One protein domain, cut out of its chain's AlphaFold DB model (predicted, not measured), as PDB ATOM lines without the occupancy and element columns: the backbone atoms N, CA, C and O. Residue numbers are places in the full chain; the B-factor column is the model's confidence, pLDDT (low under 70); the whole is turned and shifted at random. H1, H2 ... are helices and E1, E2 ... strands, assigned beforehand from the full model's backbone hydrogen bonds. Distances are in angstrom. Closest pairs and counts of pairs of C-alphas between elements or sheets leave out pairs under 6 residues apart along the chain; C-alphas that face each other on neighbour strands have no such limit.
ATOM      1  N   ASP A 168     133.575  -5.213 -11.865       95.19
ATOM      2  CA  ASP A 168     133.193  -6.271 -10.918       95.19
ATOM      3  C   ASP A 168     133.062  -5.726  -9.490       95.19
ATOM      4  O   ASP A 168     132.055  -5.960  -8.824       95.19
ATOM      5  N   ALA A 169     134.009  -4.881  -9.060       95.06
ATOM      6  CA  ALA A 169     133.910  -4.177  -7.787       95.06
ATOM      7  C   ALA A 169     132.696  -3.231  -7.763       95.06
ATOM      8  O   ALA A 169     132.033  -3.091  -6.745       95.06
ATOM      9  N   TYR A 170     132.344  -2.590  -8.875       95.44
ATOM     10  CA  TYR A 170     131.127  -1.780  -8.947       95.44
ATOM     11  C   TYR A 170     129.856  -2.623  -8.727       95.44
ATOM     12  O   TYR A 170     128.963  -2.217  -7.978       95.44
ATOM     13  N   ARG A 171     129.778  -3.813  -9.334       95.56
ATOM     14  CA  ARG A 171     128.645  -4.742  -9.168       95.56
ATOM     15  C   ARG A 171     128.528  -5.261  -7.742       95.56
ATOM     16  O   ARG A 171     127.419  -5.363  -7.225       95.56
ATOM     17  N   ASP A 172     129.653  -5.540  -7.102       95.31
ATOM     18  CA  ASP A 172     129.679  -5.997  -5.716       95.31
ATOM     19  C   ASP A 172     129.361  -4.860  -4.740       95.31
ATOM     20  O   ASP A 172     128.592  -5.052  -3.799       95.31
ATOM     21  N   LEU A 173     129.780  -3.628  -5.046       95.75
ATOM     22  CA  LEU A 173     129.407  -2.442  -4.275       95.75
ATOM     23  C   LEU A 173     127.884  -2.220  -4.236       95.75
ATOM     24  O   LEU A 173     127.352  -1.752  -3.229       95.75
ATOM     25  N   LEU A 174     127.160  -2.584  -5.301       95.62
ATOM     26  CA  LEU A 174     125.694  -2.528  -5.327       95.62
ATOM     27  C   LEU A 174     125.041  -3.502  -4.341       95.62
ATOM     28  O   LEU A 174     123.962  -3.194  -3.834       95.62
ATOM     29  N   LYS A 175     125.676  -4.644  -4.048       95.75
ATOM     30  CA  LYS A 175     125.156  -5.627  -3.085       95.75
ATOM     31  C   LYS A 175     125.141  -5.045  -1.676       95.75
ATOM     32  O   LYS A 175     124.146  -5.192  -0.982       95.75
ATOM     33  N   LEU A 176     126.164  -4.270  -1.297       94.81
ATOM     34  CA  LEU A 176     126.245  -3.636   0.028       94.81
ATOM     35  C   LEU A 176     125.065  -2.706   0.331       94.81
ATOM     36  O   LEU A 176     124.776  -2.446   1.495       94.81
ATOM     37  N   LYS A 177     124.355  -2.213  -0.690       94.19
ATOM     38  CA  LYS A 177     123.163  -1.387  -0.487       94.19
ATOM     39  C   LYS A 177     122.094  -2.104   0.345       94.19
ATOM     40  O   LYS A 177     121.371  -1.429   1.070       94.19
ATOM     41  N   THR A 178     121.985  -3.433   0.262       94.25
ATOM     42  CA  THR A 178     120.992  -4.195   1.042       94.25
ATOM     43  C   THR A 178     121.318  -4.256   2.530       94.25
ATOM     44  O   THR A 178     120.424  -4.504   3.331       94.25
ATOM     45  N   GLU A 179     122.568  -3.984   2.901       95.88
ATOM     46  CA  GLU A 179     123.030  -3.974   4.292       95.88
ATOM     47  C   GLU A 179     122.737  -2.644   5.002       95.88
ATOM     48  O   GLU A 179     122.841  -2.549   6.226       95.88
ATOM     49  N   ILE A 180     122.369  -1.603   4.246       96.12
ATOM     50  CA  ILE A 180     122.090  -0.269   4.777       96.12
ATOM     51  C   ILE A 180     120.581  -0.085   4.950       96.12
ATOM     52  O   ILE A 180     119.844   0.083   3.980       96.12
ATOM     53  N   ILE A 181     120.127  -0.084   6.205       94.81
ATOM     54  CA  ILE A 181     118.700  -0.008   6.555       94.81
ATOM     55  C   ILE A 181     118.154   1.420   6.396       94.81
ATOM     56  O   ILE A 181     117.121   1.613   5.760       94.81
ATOM     57  N   ASP A 182     118.845   2.420   6.955       96.56
ATOM     58  CA  ASP A 182     118.462   3.836   6.861       96.56
ATOM     59  C   ASP A 182     119.623   4.668   6.297       96.56
ATOM     60  O   ASP A 182     120.486   5.138   7.051       96.56
ATOM     61  N   PRO A 183     119.664   4.876   4.968       96.56
ATOM     62  CA  PRO A 183     120.737   5.632   4.339       96.56
ATOM     63  C   PRO A 183     120.868   7.072   4.850       96.56
ATOM     64  O   PRO A 183     121.978   7.592   4.921       96.56
ATOM     65  N   SER A 184     119.762   7.699   5.271       96.44
ATOM     66  CA  SER A 184     119.742   9.094   5.743       96.44
ATOM     67  C   SER A 184     120.335   9.283   7.144       96.44
ATOM     68  O   SER A 184     120.625  10.405   7.559       96.44
ATOM     69  N   LYS A 185     120.502   8.180   7.883       96.94
ATOM     70  CA  LYS A 185     121.099   8.123   9.225       96.94
ATOM     71  C   LYS A 185     122.384   7.305   9.265       96.94
ATOM     72  O   LYS A 185     122.864   6.992  10.357       96.94
ATOM     73  N   THR A 186     122.945   7.007   8.094       97.38
ATOM     74  CA  THR A 186     124.156   6.208   7.945       97.38
ATOM     75  C   THR A 186     125.321   7.047   7.431       97.38
ATOM     76  O   THR A 186     125.204   7.720   6.409       97.38
ATOM     77  N   LEU A 187     126.468   6.933   8.102       96.81
ATOM     78  CA  LEU A 187     127.749   7.464   7.641       96.81
ATOM     79  C   LEU A 187     128.693   6.321   7.262       96.81
ATOM     80  O   LEU A 187     128.968   5.438   8.078       96.81
ATOM     81  N   ILE A 188     129.258   6.362   6.055       97.44
ATOM     82  CA  ILE A 188     130.305   5.419   5.639       97.44
ATOM     83  C   ILE A 188     131.659   6.121   5.537       97.44
ATOM     84  O   ILE A 188     131.848   7.079   4.787       97.44
ATOM     85  N   ILE A 189     132.633   5.600   6.276       96.25
ATOM     86  CA  ILE A 189     134.021   6.046   6.257       96.25
ATOM     87  C   ILE A 189     134.792   5.159   5.288       96.25
ATOM     88  O   ILE A 189     134.895   3.948   5.485       96.25
ATOM     89  N   THR A 190     135.346   5.760   4.239       95.81
ATOM     90  CA  THR A 190     136.078   5.031   3.198       95.81
ATOM     91  C   THR A 190     137.243   5.855   2.643       95.81
ATOM     92  O   THR A 190     137.468   6.997   3.053       95.81
ATOM     93  N   ARG A 191     138.038   5.268   1.745       93.06
ATOM     94  CA  ARG A 191     139.163   5.956   1.104       93.06
ATOM     95  C   ARG A 191     138.704   6.977   0.063       93.06
ATOM     96  O   ARG A 191     137.623   6.866  -0.522       93.06
ATOM     97  N   HIS A 192     139.601   7.904  -0.273       90.44
ATOM     98  CA  HIS A 192     139.372   8.833  -1.375       90.44
ATOM     99  C   HIS A 192     139.119   8.094  -2.698       90.44
ATOM    100  O   HIS A 192     139.715   7.047  -2.988       90.44
ATOM    101  N   GLY A 193     138.209   8.643  -3.502       89.38
ATOM    102  CA  GLY A 193     137.745   8.048  -4.755       89.38
ATOM    103  C   GLY A 193     136.583   7.064  -4.576       89.38
ATOM    104  O   GLY A 193     135.611   7.160  -5.319       89.38
ATOM    105  N   LEU A 194     136.630   6.170  -3.578       93.69
ATOM    106  CA  LEU A 194     135.536   5.218  -3.312       93.69
ATOM    107  C   LEU A 194     134.322   5.889  -2.650       93.69
ATOM    108  O   LEU A 194     133.184   5.482  -2.882       93.69
ATOM    109  N   GLU A 195     134.558   6.953  -1.883       94.75
ATOM    110  CA  GLU A 195     133.515   7.755  -1.226       94.75
ATOM    111  C   GLU A 195     132.431   8.232  -2.205       94.75
ATOM    112  O   GLU A 195     131.244   8.111  -1.919       94.75
ATOM    113  N   TRP A 196     132.817   8.671  -3.406       93.62
ATOM    114  CA  TRP A 196     131.880   9.181  -4.408       93.62
ATOM    115  C   TRP A 196     130.962   8.087  -4.950       93.62
ATOM    116  O   TRP A 196     129.756   8.296  -5.054       93.62
ATOM    117  N   TRP A 197     131.511   6.904  -5.243       95.19
ATOM    118  CA  TRP A 197     130.720   5.749  -5.675       95.19
ATOM    119  C   TRP A 197     129.784   5.270  -4.572       95.19
ATOM    120  O   TRP A 197     128.611   5.008  -4.827       95.19
ATOM    121  N   THR A 198     130.285   5.218  -3.341       96.88
ATOM    122  CA  THR A 198     129.524   4.783  -2.167       96.88
ATOM    123  C   THR A 198     128.332   5.706  -1.917       96.88
ATOM    124  O   THR A 198     127.192   5.241  -1.887       96.88
ATOM    125  N   ALA A 199     128.569   7.020  -1.844       96.94
ATOM    126  CA  ALA A 199     127.511   8.015  -1.682       96.94
ATOM    127  C   ALA A 199     126.498   7.954  -2.832       96.94
ATOM    128  O   ALA A 199     125.284   7.956  -2.618       96.94
ATOM    129  N   TRP A 200     126.987   7.850  -4.072       96.06
ATOM    130  CA  TRP A 200     126.131   7.828  -5.251       96.06
ATOM    131  C   TRP A 200     125.212   6.604  -5.302       96.06
ATOM    132  O   TRP A 200     124.018   6.758  -5.583       96.06
ATOM    133  N   LEU A 201     125.744   5.407  -5.047       96.25
ATOM    134  CA  LEU A 201     125.014   4.147  -5.195       96.25
ATOM    135  C   LEU A 201     124.124   3.837  -3.992       96.25
ATOM    136  O   LEU A 201     122.970   3.437  -4.170       96.25
ATOM    137  N   MET A 202     124.639   4.045  -2.780       96.19
ATOM    138  CA  MET A 202     123.941   3.689  -1.541       96.19
ATOM    139  C   MET A 202     123.077   4.828  -0.994       96.19
ATOM    140  O   MET A 202     122.213   4.570  -0.164       96.19
ATOM    141  N   LYS A 203     123.254   6.064  -1.491       96.88
ATOM    142  CA  LYS A 203     122.548   7.271  -1.014       96.88
ATOM    143  C   LYS A 203     122.787   7.552   0.476       96.88
ATOM    144  O   LYS A 203     121.877   7.978   1.177       96.88
ATOM    145  N   VAL A 204     124.014   7.297   0.921       97.25
ATOM    146  CA  VAL A 204     124.501   7.546   2.284       97.25
ATOM    147  C   VAL A 204     125.432   8.747   2.304       97.25
ATOM    148  O   VAL A 204     126.054   9.071   1.286       97.25
ATOM    149  N   ASP A 205     125.591   9.346   3.478       96.56
ATOM    150  CA  ASP A 205     126.672  10.293   3.698       96.56
ATOM    151  C   ASP A 205     128.005   9.545   3.820       96.56
ATOM    152  O   ASP A 205     128.098   8.428   4.340       96.56
ATOM    153  N   VAL A 206     129.063  10.164   3.303       96.44
ATOM    154  CA  VAL A 206     130.412   9.595   3.288       96.44
ATOM    155  C   VAL A 206     131.412  10.583   3.844       96.44
ATOM    156  O   VAL A 206     131.273  11.796   3.677       96.44
ATOM    157  N   ALA A 207     132.454  10.064   4.483       93.62
ATOM    158  CA  ALA A 207     133.530  10.893   4.993       93.62
ATOM    159  C   ALA A 207     134.884  10.198   4.924       93.62
ATOM    160  O   ALA A 207     135.002   8.974   4.857       93.62
ATOM    161  N   GLN A 208     135.923  11.022   5.027       89.44
ATOM    162  CA  GLN A 208     137.283  10.573   5.277       89.44
ATOM    163  C   GLN A 208     137.595  10.764   6.756       89.44
ATOM    164  O   GLN A 208     137.328  11.827   7.319       89.44
ATOM    165  N   GLY A 209     138.195   9.754   7.390       82.12
ATOM    166  CA  GLY A 209     138.377   9.733   8.848       82.12
ATOM    167  C   GLY A 209     139.111  10.949   9.432       82.12
ATOM    168  O   GLY A 209     138.864  11.327  10.571       82.12
ATOM    169  N   TRP A 210     139.974  11.615   8.658       78.88
ATOM    170  CA  TRP A 210     140.750  12.773   9.116       78.88
ATOM    171  C   TRP A 210     139.953  14.083   9.228       78.88
ATOM    172  O   TRP A 210     140.436  15.019   9.875       78.88
ATOM    173  N   GLY A 211     138.781  14.165   8.592       78.75
ATOM    174  CA  GLY A 211     137.932  15.359   8.554       78.75
ATOM    175  C   GLY A 211     136.750  15.332   9.524       78.75
ATOM    176  O   GLY A 211     136.026  16.317   9.602       78.75
ATOM    177  N   LEU A 212     136.543  14.229  10.248       86.75
ATOM    178  CA  LEU A 212     135.377  14.057  11.114       86.75
ATOM    179  C   LEU A 212     135.545  14.737  12.478       86.75
ATOM    180  O   LEU A 212     136.588  14.619  13.129       86.75
ATOM    181  N   THR A 213     134.476  15.391  12.938       85.69
ATOM    182  CA  THR A 213     134.339  15.896  14.312       85.69
ATOM    183  C   THR A 213     133.300  15.093  15.100       85.69
ATOM    184  O   THR A 213     132.475  14.395  14.514       85.69
ATOM    185  N   GLU A 214     133.307  15.203  16.434       86.25
ATOM    186  CA  GLU A 214     132.278  14.581  17.295       86.25
ATOM    187  C   GLU A 214     130.867  15.019  16.894       86.25
ATOM    188  O   GLU A 214     129.996  14.185  16.673       86.25
ATOM    189  N   LYS A 215     130.687  16.318  16.631       86.69
ATOM    190  CA  LYS A 215     129.407  16.876  16.176       86.69
ATOM    191  C   LYS A 215     128.927  16.305  14.844       86.69
ATOM    192  O   LYS A 215     127.727  16.323  14.582       86.69
ATOM    193  N   ASP A 216     129.837  15.883  13.969       86.44
ATOM    194  CA  ASP A 216     129.454  15.260  12.701       86.44
ATOM    195  C   ASP A 216     128.969  13.838  12.924       86.44
ATOM    196  O   ASP A 216     127.970  13.439  12.341       86.44
ATOM    197  N   VAL A 217     129.639  13.110  13.812       89.69
ATOM    198  CA  VAL A 217     129.338  11.722  14.159       89.69
ATOM    199  C   VAL A 217     128.011  11.585  14.900       89.69
ATOM    200  O   VAL A 217     127.236  10.694  14.567       89.69
ATOM    201  N   ASP A 218     127.697  12.507  15.812       90.94
ATOM    202  CA  ASP A 218     126.467  12.479  16.620       90.94
ATOM    203  C   ASP A 218     125.166  12.585  15.794       90.94
ATOM    204  O   ASP A 218     124.074  12.327  16.300       90.94
ATOM    205  N   LYS A 219     125.254  12.972  14.512       92.69
ATOM    206  CA  LYS A 219     124.100  13.075  13.599       92.69
ATOM    207  C   LYS A 219     123.626  11.717  13.077       92.69
ATOM    208  O   LYS A 219     122.490  11.620  12.599       92.69
ATOM    209  N   TYR A 220     124.489  10.705  13.133       94.94
ATOM    210  CA  TYR A 220     124.277   9.407  12.507       94.94
ATOM    211  C   TYR A 220     124.027   8.333  13.558       94.94
ATOM    212  O   TYR A 220     124.666   8.297  14.607       94.94
ATOM    213  N   HIS A 221     123.090   7.440  13.258       94.88
ATOM    214  CA  HIS A 221     122.798   6.294  14.109       94.88
ATOM    215  C   HIS A 221     123.741   5.129  13.799       94.88
ATOM    216  O   HIS A 221     124.228   4.449  14.703       94.88
ATOM    217  N   ASP A 222     124.030   4.932  12.512       96.12
ATOM    218  CA  ASP A 222     124.870   3.851  12.033       96.12
ATOM    219  C   ASP A 222     126.104   4.405  11.327       96.12
ATOM    220  O   ASP A 222     126.033   5.290  10.475       96.12
ATOM    221  N   ILE A 223     127.269   3.891  11.713       96.06
ATOM    222  CA  ILE A 223     128.554   4.313  11.166       96.06
ATOM    223  C   ILE A 223     129.329   3.068  10.782       96.06
ATOM    224  O   ILE A 223     129.472   2.146  11.591       96.06
ATOM    225  N   TYR A 224     129.839   3.053   9.557       97.38
ATOM    226  CA  TYR A 224     130.557   1.913   9.009       97.38
ATOM    227  C   TYR A 224     131.915   2.310   8.451       97.38
ATOM    228  O   TYR A 224     132.104   3.404   7.923       97.38
ATOM    229  N   TYR A 225     132.844   1.368   8.510       97.00
ATOM    230  CA  TYR A 225     134.041   1.348   7.693       97.00
ATOM    231  C   TYR A 225     133.769   0.570   6.425       97.00
ATOM    232  O   TYR A 225     133.339  -0.581   6.500       97.00
ATOM    233  N   LEU A 226     134.087   1.169   5.284       97.56
ATOM    234  CA  LEU A 226     134.137   0.471   4.013       97.56
ATOM    235  C   LEU A 226     135.579   0.442   3.518       97.56
ATOM    236  O   LEU A 226     136.129   1.468   3.105       97.56
ATOM    237  N   LYS A 227     136.169  -0.751   3.560       96.38
ATOM    238  CA  LYS A 227     137.503  -1.034   3.037       96.38
ATOM    239  C   LYS A 227     137.379  -1.812   1.740       96.38
ATOM    240  O   LYS A 227     136.698  -2.835   1.706       96.38
ATOM    241  N   GLN A 228     138.091  -1.382   0.707       95.44
ATOM    242  CA  GLN A 228     138.241  -2.181  -0.502       95.44
ATOM    243  C   GLN A 228     139.510  -3.043  -0.389       95.44
ATOM    244  O   GLN A 228     140.583  -2.556  -0.029       95.44
ATOM    245  N   LYS A 229     139.387  -4.348  -0.639       94.62
ATOM    246  CA  LYS A 229     140.462  -5.351  -0.552       94.62
ATOM    247  C   LYS A 229     141.135  -5.632  -1.890       94.62
ATOM    248  O   LYS A 229     142.332  -5.899  -1.913       94.62
ATOM    249  N   SER A 230     140.381  -5.563  -2.980       92.50
ATOM    250  CA  SER A 230     140.841  -5.867  -4.336       92.50
ATOM    251  C   SER A 230     140.065  -5.031  -5.364       92.50
ATOM    252  O   SER A 230     139.204  -4.223  -5.006       92.50
ATOM    253  N   GLY A 231     140.377  -5.166  -6.657       85.75
ATOM    254  CA  GLY A 231     139.679  -4.425  -7.721       85.75
ATOM    255  C   GLY A 231     139.910  -2.910  -7.688       85.75
ATOM    256  O   GLY A 231     139.189  -2.145  -8.336       85.75
ATOM    257  N   HIS A 232     140.904  -2.448  -6.925       78.25
ATOM    258  CA  HIS A 232     141.390  -1.079  -7.009       78.25
ATOM    259  C   HIS A 232     142.055  -0.942  -8.372       78.25
ATOM    260  O   HIS A 232     143.036  -1.629  -8.646       78.25
ATOM    261  N   GLY A 233     141.553  -0.069  -9.241       65.50
ATOM    262  CA  GLY A 233     142.129   0.151 -10.573       65.50
ATOM    263  C   GLY A 233     143.508   0.833 -10.560       65.50
ATOM    264  O   GLY A 233     143.787   1.622 -11.458       65.50
ATOM    265  N   ASN A 234     144.335   0.614  -9.525       72.00
ATOM    266  CA  ASN A 234     145.543   1.382  -9.203       72.00
ATOM    267  C   ASN A 234     145.277   2.885  -9.340       72.00
ATOM    268  O   ASN A 234     145.924   3.587 -10.113       72.00
ATOM    269  N   PHE A 235     144.228   3.356  -8.666       71.69
ATOM    270  CA  PHE A 235     143.728   4.715  -8.813       71.69
ATOM    271  C   PHE A 235     144.182   5.569  -7.630       71.69
ATOM    272  O   PHE A 235     143.672   5.435  -6.512       71.69
ATOM    273  N   GLY A 236     145.157   6.435  -7.895       76.88
ATOM    274  CA  GLY A 236     145.814   7.278  -6.902       76.88
ATOM    275  C   GLY A 236     145.780   8.773  -7.216       76.88
ATOM    276  O   GLY A 236     145.160   9.193  -8.193       76.88
ATOM    277  N   PRO A 237     146.526   9.597  -6.456       68.38
ATOM    278  CA  PRO A 237     146.702  11.027  -6.736       68.38
ATOM    279  C   PRO A 237     147.254  11.324  -8.140       68.38
ATOM    280  O   PRO A 237     147.025  12.400  -8.685       68.38
ATOM    281  N   LEU A 238     147.990  10.368  -8.718       68.69
ATOM    282  CA  LEU A 238     148.560  10.445 -10.065       68.69
ATOM    283  C   LEU A 238     147.634   9.858 -11.146       68.69
ATOM    284  O   LEU A 238     147.985   9.880 -12.323       68.69
ATOM    285  N   GLY A 239     146.458   9.362 -10.753       71.06
ATOM    286  CA  GLY A 239     145.513   8.682 -11.626       71.06
ATOM    287  C   GLY A 239     145.737   7.166 -11.728       71.06
ATOM    288  O   GLY A 239     146.305   6.573 -10.806       71.06
ATOM    289  N   PRO A 240     145.258   6.536 -12.814       70.12
ATOM    290  CA  PRO A 240     145.349   5.100 -13.073       70.12
ATOM    291  C   PRO A 240     146.801   4.633 -13.215       70.12
ATOM    292  O   PRO A 240     147.611   5.290 -13.868       70.12
ATOM    293  N   GLY A 241     147.127   3.493 -12.607       73.06
ATOM    294  CA  GLY A 241     148.498   2.983 -12.493       73.06
ATOM    295  C   GLY A 241     149.336   3.657 -11.396       73.06
ATOM    296  O   GLY A 241     150.481   3.265 -11.185       73.06
ATOM    297  N   GLY A 242     148.785   4.655 -10.697       73.62
ATOM    298  CA  GLY A 242     149.420   5.298  -9.549       73.62
ATOM    299  C   GLY A 242     149.226   4.517  -8.241       73.62
ATOM    300  O   GLY A 242     148.427   3.580  -8.185       73.62
ATOM    301  N   PRO A 243     149.926   4.905  -7.158       78.38
ATOM    302  CA  PRO A 243     149.715   4.299  -5.847       78.38
ATOM    303  C   PRO A 243     148.290   4.586  -5.374       78.38
ATOM    304  O   PRO A 243     147.892   5.749  -5.291       78.38
ATOM    305  N   SER A 244     147.529   3.539  -5.065       83.25
ATOM    306  CA  SER A 244     146.162   3.672  -4.559       83.25
ATOM    307  C   SER A 244     146.104   4.583  -3.334       83.25
ATOM    308  O   SER A 244     147.019   4.605  -2.506       83.25
ATOM    309  N   PHE A 245     145.005   5.328  -3.200       87.12
ATOM    310  CA  PHE A 245     144.733   6.052  -1.960       87.12
ATOM    311  C   PHE A 245     144.736   5.083  -0.770       87.12
ATOM    312  O   PHE A 245     144.258   3.956  -0.914       87.12
ATOM    313  N   PRO A 246     145.261   5.506   0.394       89.00
ATOM    314  CA  PRO A 246     145.302   4.648   1.566       89.00
ATOM    315  C   PRO A 246     143.884   4.222   1.948       89.00
ATOM    316  O   PRO A 246     142.975   5.050   2.031       89.00
ATOM    317  N   GLU A 247     143.714   2.921   2.159       92.00
ATOM    318  CA  GLU A 247     142.465   2.338   2.636       92.00
ATOM    319  C   GLU A 247     142.194   2.702   4.095       92.00
ATOM    320  O   GLU A 247     143.107   3.040   4.853       92.00
ATOM    321  N   VAL A 248     140.927   2.602   4.499       92.00
ATOM    322  CA  VAL A 248     140.568   2.755   5.910       92.00
ATOM    323  C   VAL A 248     141.064   1.557   6.711       92.00
ATOM    324  O   VAL A 248     140.968   0.403   6.280       92.00
ATOM    325  N   GLU A 249     141.583   1.827   7.901       91.38
ATOM    326  CA  GLU A 249     141.896   0.778   8.860       91.38
ATOM    327  C   GLU A 249     140.630   0.382   9.615       91.38
ATOM    328  O   GLU A 249     139.951   1.230  10.190       91.38
ATOM    329  N   ILE A 250     140.316  -0.914   9.613       93.06
ATOM    330  CA  ILE A 250     139.199  -1.470  10.376       93.06
ATOM    331  C   ILE A 250     139.766  -2.005  11.696       93.06
ATOM    332  O   ILE A 250     140.551  -2.957  11.660       93.06
ATOM    333  N   PRO A 251     139.390  -1.441  12.861       92.12
ATOM    334  CA  PRO A 251     139.799  -1.981  14.152       92.12
ATOM    335  C   PRO A 251     139.364  -3.440  14.299       92.12
ATOM    336  O   PRO A 251     138.225  -3.770  13.971       92.12
ATOM    337  N   SER A 252     140.223  -4.297  14.855       91.75
ATOM    338  CA  SER A 252     139.974  -5.745  14.975       91.75
ATOM    339  C   SER A 252     138.730  -6.119  15.788       91.75
ATOM    340  O   SER A 252     138.207  -7.215  15.633       91.75
ATOM    341  N   GLN A 253     138.249  -5.219  16.649       93.38
ATOM    342  CA  GLN A 253     137.033  -5.413  17.446       93.38
ATOM    343  C   GLN A 253     135.749  -5.032  16.686       93.38
ATOM    344  O   GLN A 253     134.650  -5.259  17.189       93.38
ATOM    345  N   SER A 254     135.863  -4.416  15.505       95.56
ATOM    346  CA  SER A 254     134.711  -3.993  14.704       95.56
ATOM    347  C   SER A 254     133.934  -5.210  14.213       95.56
ATOM    348  O   SER A 254     134.518  -6.177  13.725       95.56
ATOM    349  N   LYS A 255     132.604  -5.159  14.293       96.69
ATOM    350  CA  LYS A 255     131.753  -6.234  13.773       96.69
ATOM    351  C   LYS A 255     131.703  -6.151  12.250       96.69
ATOM    352  O   LYS A 255     131.168  -5.177  11.720       96.69
ATOM    353  N   ILE A 256     132.207  -7.172  11.560       97.94
ATOM    354  CA  ILE A 256     132.028  -7.315  10.110       97.94
ATOM    355  C   ILE A 256     130.544  -7.581   9.841       97.94
ATOM    356  O   ILE A 256     129.948  -8.484  10.430       97.94
ATOM    357  N   VAL A 257     129.945  -6.739   9.005       97.44
ATOM    358  CA  VAL A 257     128.539  -6.837   8.589       97.44
ATOM    359  C   VAL A 257     128.444  -7.482   7.217       97.44
ATOM    360  O   VAL A 257     127.548  -8.280   6.983       97.44
ATOM    361  N   TYR A 258     129.413  -7.195   6.350       97.81
ATOM    362  CA  TYR A 258     129.485  -7.764   5.017       97.81
ATOM    363  C   TYR A 258     130.939  -7.928   4.587       97.81
ATOM    364  O   TYR A 258     131.785  -7.080   4.882       97.81
ATOM    365  N   GLU A 259     131.221  -9.008   3.872       97.50
ATOM    366  CA  GLU A 259     132.519  -9.254   3.263       97.50
ATOM    367  C   GLU A 259     132.356 -10.090   1.991       97.50
ATOM    368  O   GLU A 259     131.706 -11.133   2.006       97.50
ATOM    369  N   ASP A 260     132.979  -9.642   0.902       96.88
ATOM    370  CA  ASP A 260     133.086 -10.390  -0.353       96.88
ATOM    371  C   ASP A 260     134.521 -10.333  -0.901       96.88
ATOM    372  O   ASP A 260     135.472 -10.085  -0.157       96.88
ATOM    373  N   GLU A 261     134.712 -10.607  -2.190       96.56
ATOM    374  CA  GLU A 261     136.023 -10.547  -2.838       96.56
ATOM    375  C   GLU A 261     136.634  -9.132  -2.822       96.56
ATOM    376  O   GLU A 261     137.849  -8.977  -2.637       96.56
ATOM    377  N   PHE A 262     135.805  -8.097  -2.970       96.88
ATOM    378  CA  PHE A 262     136.233  -6.719  -3.198       96.88
ATOM    379  C   PHE A 262     136.147  -5.840  -1.955       96.88
ATOM    380  O   PHE A 262     136.984  -4.950  -1.804       96.88
ATOM    381  N   PHE A 263     135.201  -6.070  -1.046       97.75
ATOM    382  CA  PHE A 263     134.893  -5.160   0.055       97.75
ATOM    383  C   PHE A 263     134.781  -5.857   1.407       97.75
ATOM    384  O   PHE A 263     134.408  -7.021   1.524       97.75
ATOM    385  N   ILE A 264     135.087  -5.086   2.451       98.06
ATOM    386  CA  ILE A 264     134.687  -5.351   3.830       98.06
ATOM    387  C   ILE A 264     133.888  -4.141   4.306       98.06
ATOM    388  O   ILE A 264     134.392  -3.014   4.274       98.06
ATOM    389  N   LEU A 265     132.678  -4.392   4.801       98.19
ATOM    390  CA  LEU A 265     131.877  -3.434   5.550       98.19
ATOM    391  C   LEU A 265     131.866  -3.852   7.021       98.19
ATOM    392  O   LEU A 265     131.411  -4.945   7.366       98.19
ATOM    393  N   ALA A 266     132.344  -2.982   7.902       97.75
ATOM    394  CA  ALA A 266     132.374  -3.244   9.337       97.75
ATOM    395  C   ALA A 266     131.737  -2.096  10.116       97.75
ATOM    396  O   ALA A 266     131.945  -0.931   9.791       97.75
ATOM    397  N   LYS A 267     130.973  -2.408  11.164       96.94
ATOM    398  CA  LYS A 267     130.364  -1.396  12.032       96.94
ATOM    399  C   LYS A 267     131.438  -0.725  12.888       96.94
ATOM    400  O   LYS A 267     132.256  -1.412  13.504       96.94
ATOM    401  N   ALA A 268     131.427   0.603  12.935       93.81
ATOM    402  CA  ALA A 268     132.352   1.369  13.753       93.81
ATOM    403  C   ALA A 268     132.097   1.133  15.250       93.81
ATOM    404  O   ALA A 268     130.962   0.943  15.693       93.81
ATOM    405  N   LEU A 269     133.175   1.138  16.035       90.00
ATOM    406  CA  LEU A 269     133.112   0.987  17.488       90.00
ATOM    407  C   LEU A 269     132.633   2.281  18.164       90.00
ATOM    408  O   LEU A 269     132.909   3.376  17.662       90.00
ATOM    409  N   PRO A 270     132.012   2.194  19.354       83.31
ATOM    410  CA  PRO A 270     131.833   3.360  20.210       83.31
ATOM    411  C   PRO A 270     133.177   4.065  20.455       83.31
ATOM    412  O   PRO A 270     134.180   3.417  20.756       83.31
ATOM    413  N   GLY A 271     133.217   5.391  20.301       79.06
ATOM    414  CA  GLY A 271     134.439   6.181  20.508       79.06
ATOM    415  C   GLY A 271     135.474   6.104  19.378       79.06
ATOM    416  O   GLY A 271     136.617   6.518  19.574       79.06
ATOM    417  N   PHE A 272     135.107   5.622  18.184       82.38
ATOM    418  CA  PHE A 272     136.051   5.460  17.074       82.38
ATOM    419  C   PHE A 272     136.792   6.742  16.651       82.38
ATOM    420  O   PHE A 272     137.911   6.668  16.146       82.38
ATOM    421  N   LEU A 273     136.223   7.930  16.881       81.56
ATOM    422  CA  LEU A 273     136.907   9.197  16.604       81.56
ATOM    423  C   LEU A 273     138.240   9.317  17.351       81.56
ATOM    424  O   LEU A 273     139.209   9.845  16.804       81.56
ATOM    425  N   GLN A 274     138.325   8.772  18.568       79.88
ATOM    426  CA  GLN A 274     139.560   8.774  19.354       79.88
ATOM    427  C   GLN A 274     140.661   7.949  18.674       79.88
ATOM    428  O   GLN A 274     141.837   8.305  18.770       79.88
ATOM    429  N   TYR A 275     140.295   6.887  17.943       74.06
ATOM    430  CA  TYR A 275     141.233   6.088  17.151       74.06
ATOM    431  C   TYR A 275     141.876   6.942  16.048       74.06
ATOM    432  O   TYR A 275     143.100   7.080  16.017       74.06
ATOM    433  N   TYR A 276     141.067   7.620  15.226       73.81
ATOM    434  CA  TYR A 276     141.572   8.483  14.148       73.81
ATOM    435  C   TYR A 276     142.371   9.684  14.654       73.81
ATOM    436  O   TYR A 276     143.411  10.034  14.091       73.81
ATOM    437  N   GLN A 277     141.924  10.320  15.737       76.06
ATOM    438  CA  GLN A 277     142.646  11.455  16.313       76.06
ATOM    439  C   GLN A 277     144.004  11.040  16.897       76.06
ATOM    440  O   GLN A 277     144.965  11.811  16.833       76.06
ATOM    441  N   LYS A 278     144.114   9.822  17.445       71.38
ATOM    442  CA  LYS A 278     145.373   9.277  17.969       71.38
ATOM    443  C   LYS A 278     146.338   8.894  16.848       71.38
ATOM    444  O   LYS A 278     147.530   9.165  16.975       71.38
ATOM    445  N   GLU A 279     145.836   8.336  15.750       66.12
ATOM    446  CA  GLU A 279     146.622   8.085  14.536       66.12
ATOM    447  C   GLU A 279     147.200   9.371  13.938       66.12
ATOM    448  O   GLU A 279     148.382   9.418  13.599       66.12
ATOM    449  N   LYS A 280     146.405  10.448  13.879       63.50
ATOM    450  CA  LYS A 280     146.840  11.753  13.356       63.50
ATOM    451  C   LYS A 280     148.033  12.345  14.113       63.50
ATOM    452  O   LYS A 280     148.787  13.108  13.532       63.50
ATOM    453  N   LYS A 281     148.212  12.013  15.396       58.84
ATOM    454  CA  LYS A 281     149.366  12.465  16.197       58.84
ATOM    455  C   LYS A 281     150.640  11.648  15.952       58.84
ATOM    456  O   LYS A 281     151.695  12.039  16.443       58.84
ATOM    457  N   ARG A 282     150.543  10.497  15.280       51.66
ATOM    458  CA  ARG A 282     151.673   9.590  15.016       51.66
ATOM    459  C   ARG A 282     152.316   9.798  13.643       51.66
ATOM    460  O   ARG A 282     153.408   9.278  13.434       51.66
TER     461      ARG A 282
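This is residues 168 to 282 of the 283 residues of an uncharacterized protein of Candidatus Berkelbacteria bacterium RIFCSPHIGHO2_12_FULL_36_9 (UniProt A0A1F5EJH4). A twisted sheet of five strands has two helices, H1 and H2, covering one face, H2 over the E2 and E1 side and H1 over the E5 and E4 side. The short helix H3 grazes the sheet, H4 lies off it close to H3, and a long link between E3 and E4 loops away from the sheet before it returns to E4. The printed part has 115 residues with four named helices and five named strands, in the order H1, E1, H2, E2, H3, E3, E4, E5, H4, and the class is mixed, helices and strands. The sheet is mixed, in the order E2, E1, E3, E5, E4. The whole is compact and rounded, with a radius of gyration of the C-alphas of 13.6 A and spans of 36, 35 and 24 A.

The longest strand, E3, is residues 222 to 228, 19.3 A from first to last C-alpha, starting at C-alpha 222 at (124.870, 3.851, 12.033). E1 is residues 186 to 189, 10.0 A, and E2 is residues 205 to 207, 7.0 A. E5 is residues 263 to 267, 13.3 A, and E4 is residues 255 to 259, 11.0 A. The longest helix, H1, is residues 168 to 179, 18.4 A, and begins at C-alpha 168 at (133.193, -6.271, -10.918). H2 is residues 194 to 202, 11.8 A, and H3 is residues 214 to 217, 5.2 A. H4, residues 272 to 280, spans 13.0 A and ends at C-alpha 280 at (146.840, 11.753, 13.356).

From edge strand E2 to edge strand E4 the strands' lines turn by 103 degrees. E1 and E3 are parallel at 34 degrees, with N 189 and O 224 within hydrogen-bond range at 2.8 A. E2 and E1 are parallel at 25 degrees, with N 188 and O 205 at 2.9 A. E3 and E5 are antiparallel at 156 degrees, with N 225 and O 266 at 2.8 A. E4 and E5 form a hairpin, antiparallel at 158 degrees, with N 265 and O 258 at 2.8 A. H1 and H2 lie on the same face of the sheet, which gives two layers, helices on one face of a sheet. H2 has a height over the sheet of 8.2 A and runs along the strands, at 17 degrees to E1 on the local plane; its closest C-alpha pair with E2 is Glu 195 and Val 206, 5.8 A. H1 has a height of 9.4 A and runs along the strands, at 18 degrees to E5 on the local plane; its closest C-alpha pair with E5 is Leu 173 and Phe 263, 7.5 A. H1, with residues 173 to 177 alone, touches H2 at a steep tilt of 54 degrees, the same way; the closest C-alphas are those of Lys 177 and Met 202, 5.2 A. E1, H2 and E2 make a strand-helix-strand unit, two parallel neighbour strands with a helix between, and its crossover is right-handed. E2, H3 and E3 make a split one, with E1 between the two strands in the sheet, also right-handed. H3 only grazes the sheet, with residues 216 to 217. H4 is not on the sheet; it is close to H3 but not clearly touching, the closest C-alphas being those of Glu 214 and Leu 273, 7.1 A. Every O i to N i+4 pair is within hydrogen-bond range in H2 and H4, but 3 of 8 are in H1, where 9 of 9 O i to N i+3 pairs are; H3 is too short for an O i to N i+4 pair.

The C-alphas farthest apart are those of Asp 218 and Gly 241, 37.7 A. The printed part has no cut. The link from E3 to E4, residues 229 to 254, is long; in it residues 235 to 236 pair with residues 239 to 240, antiparallel. The mean pLDDT of the printed part is 89.1, and it is under 70 at residue 233, residues 237 to 238 and residues 279 to 282.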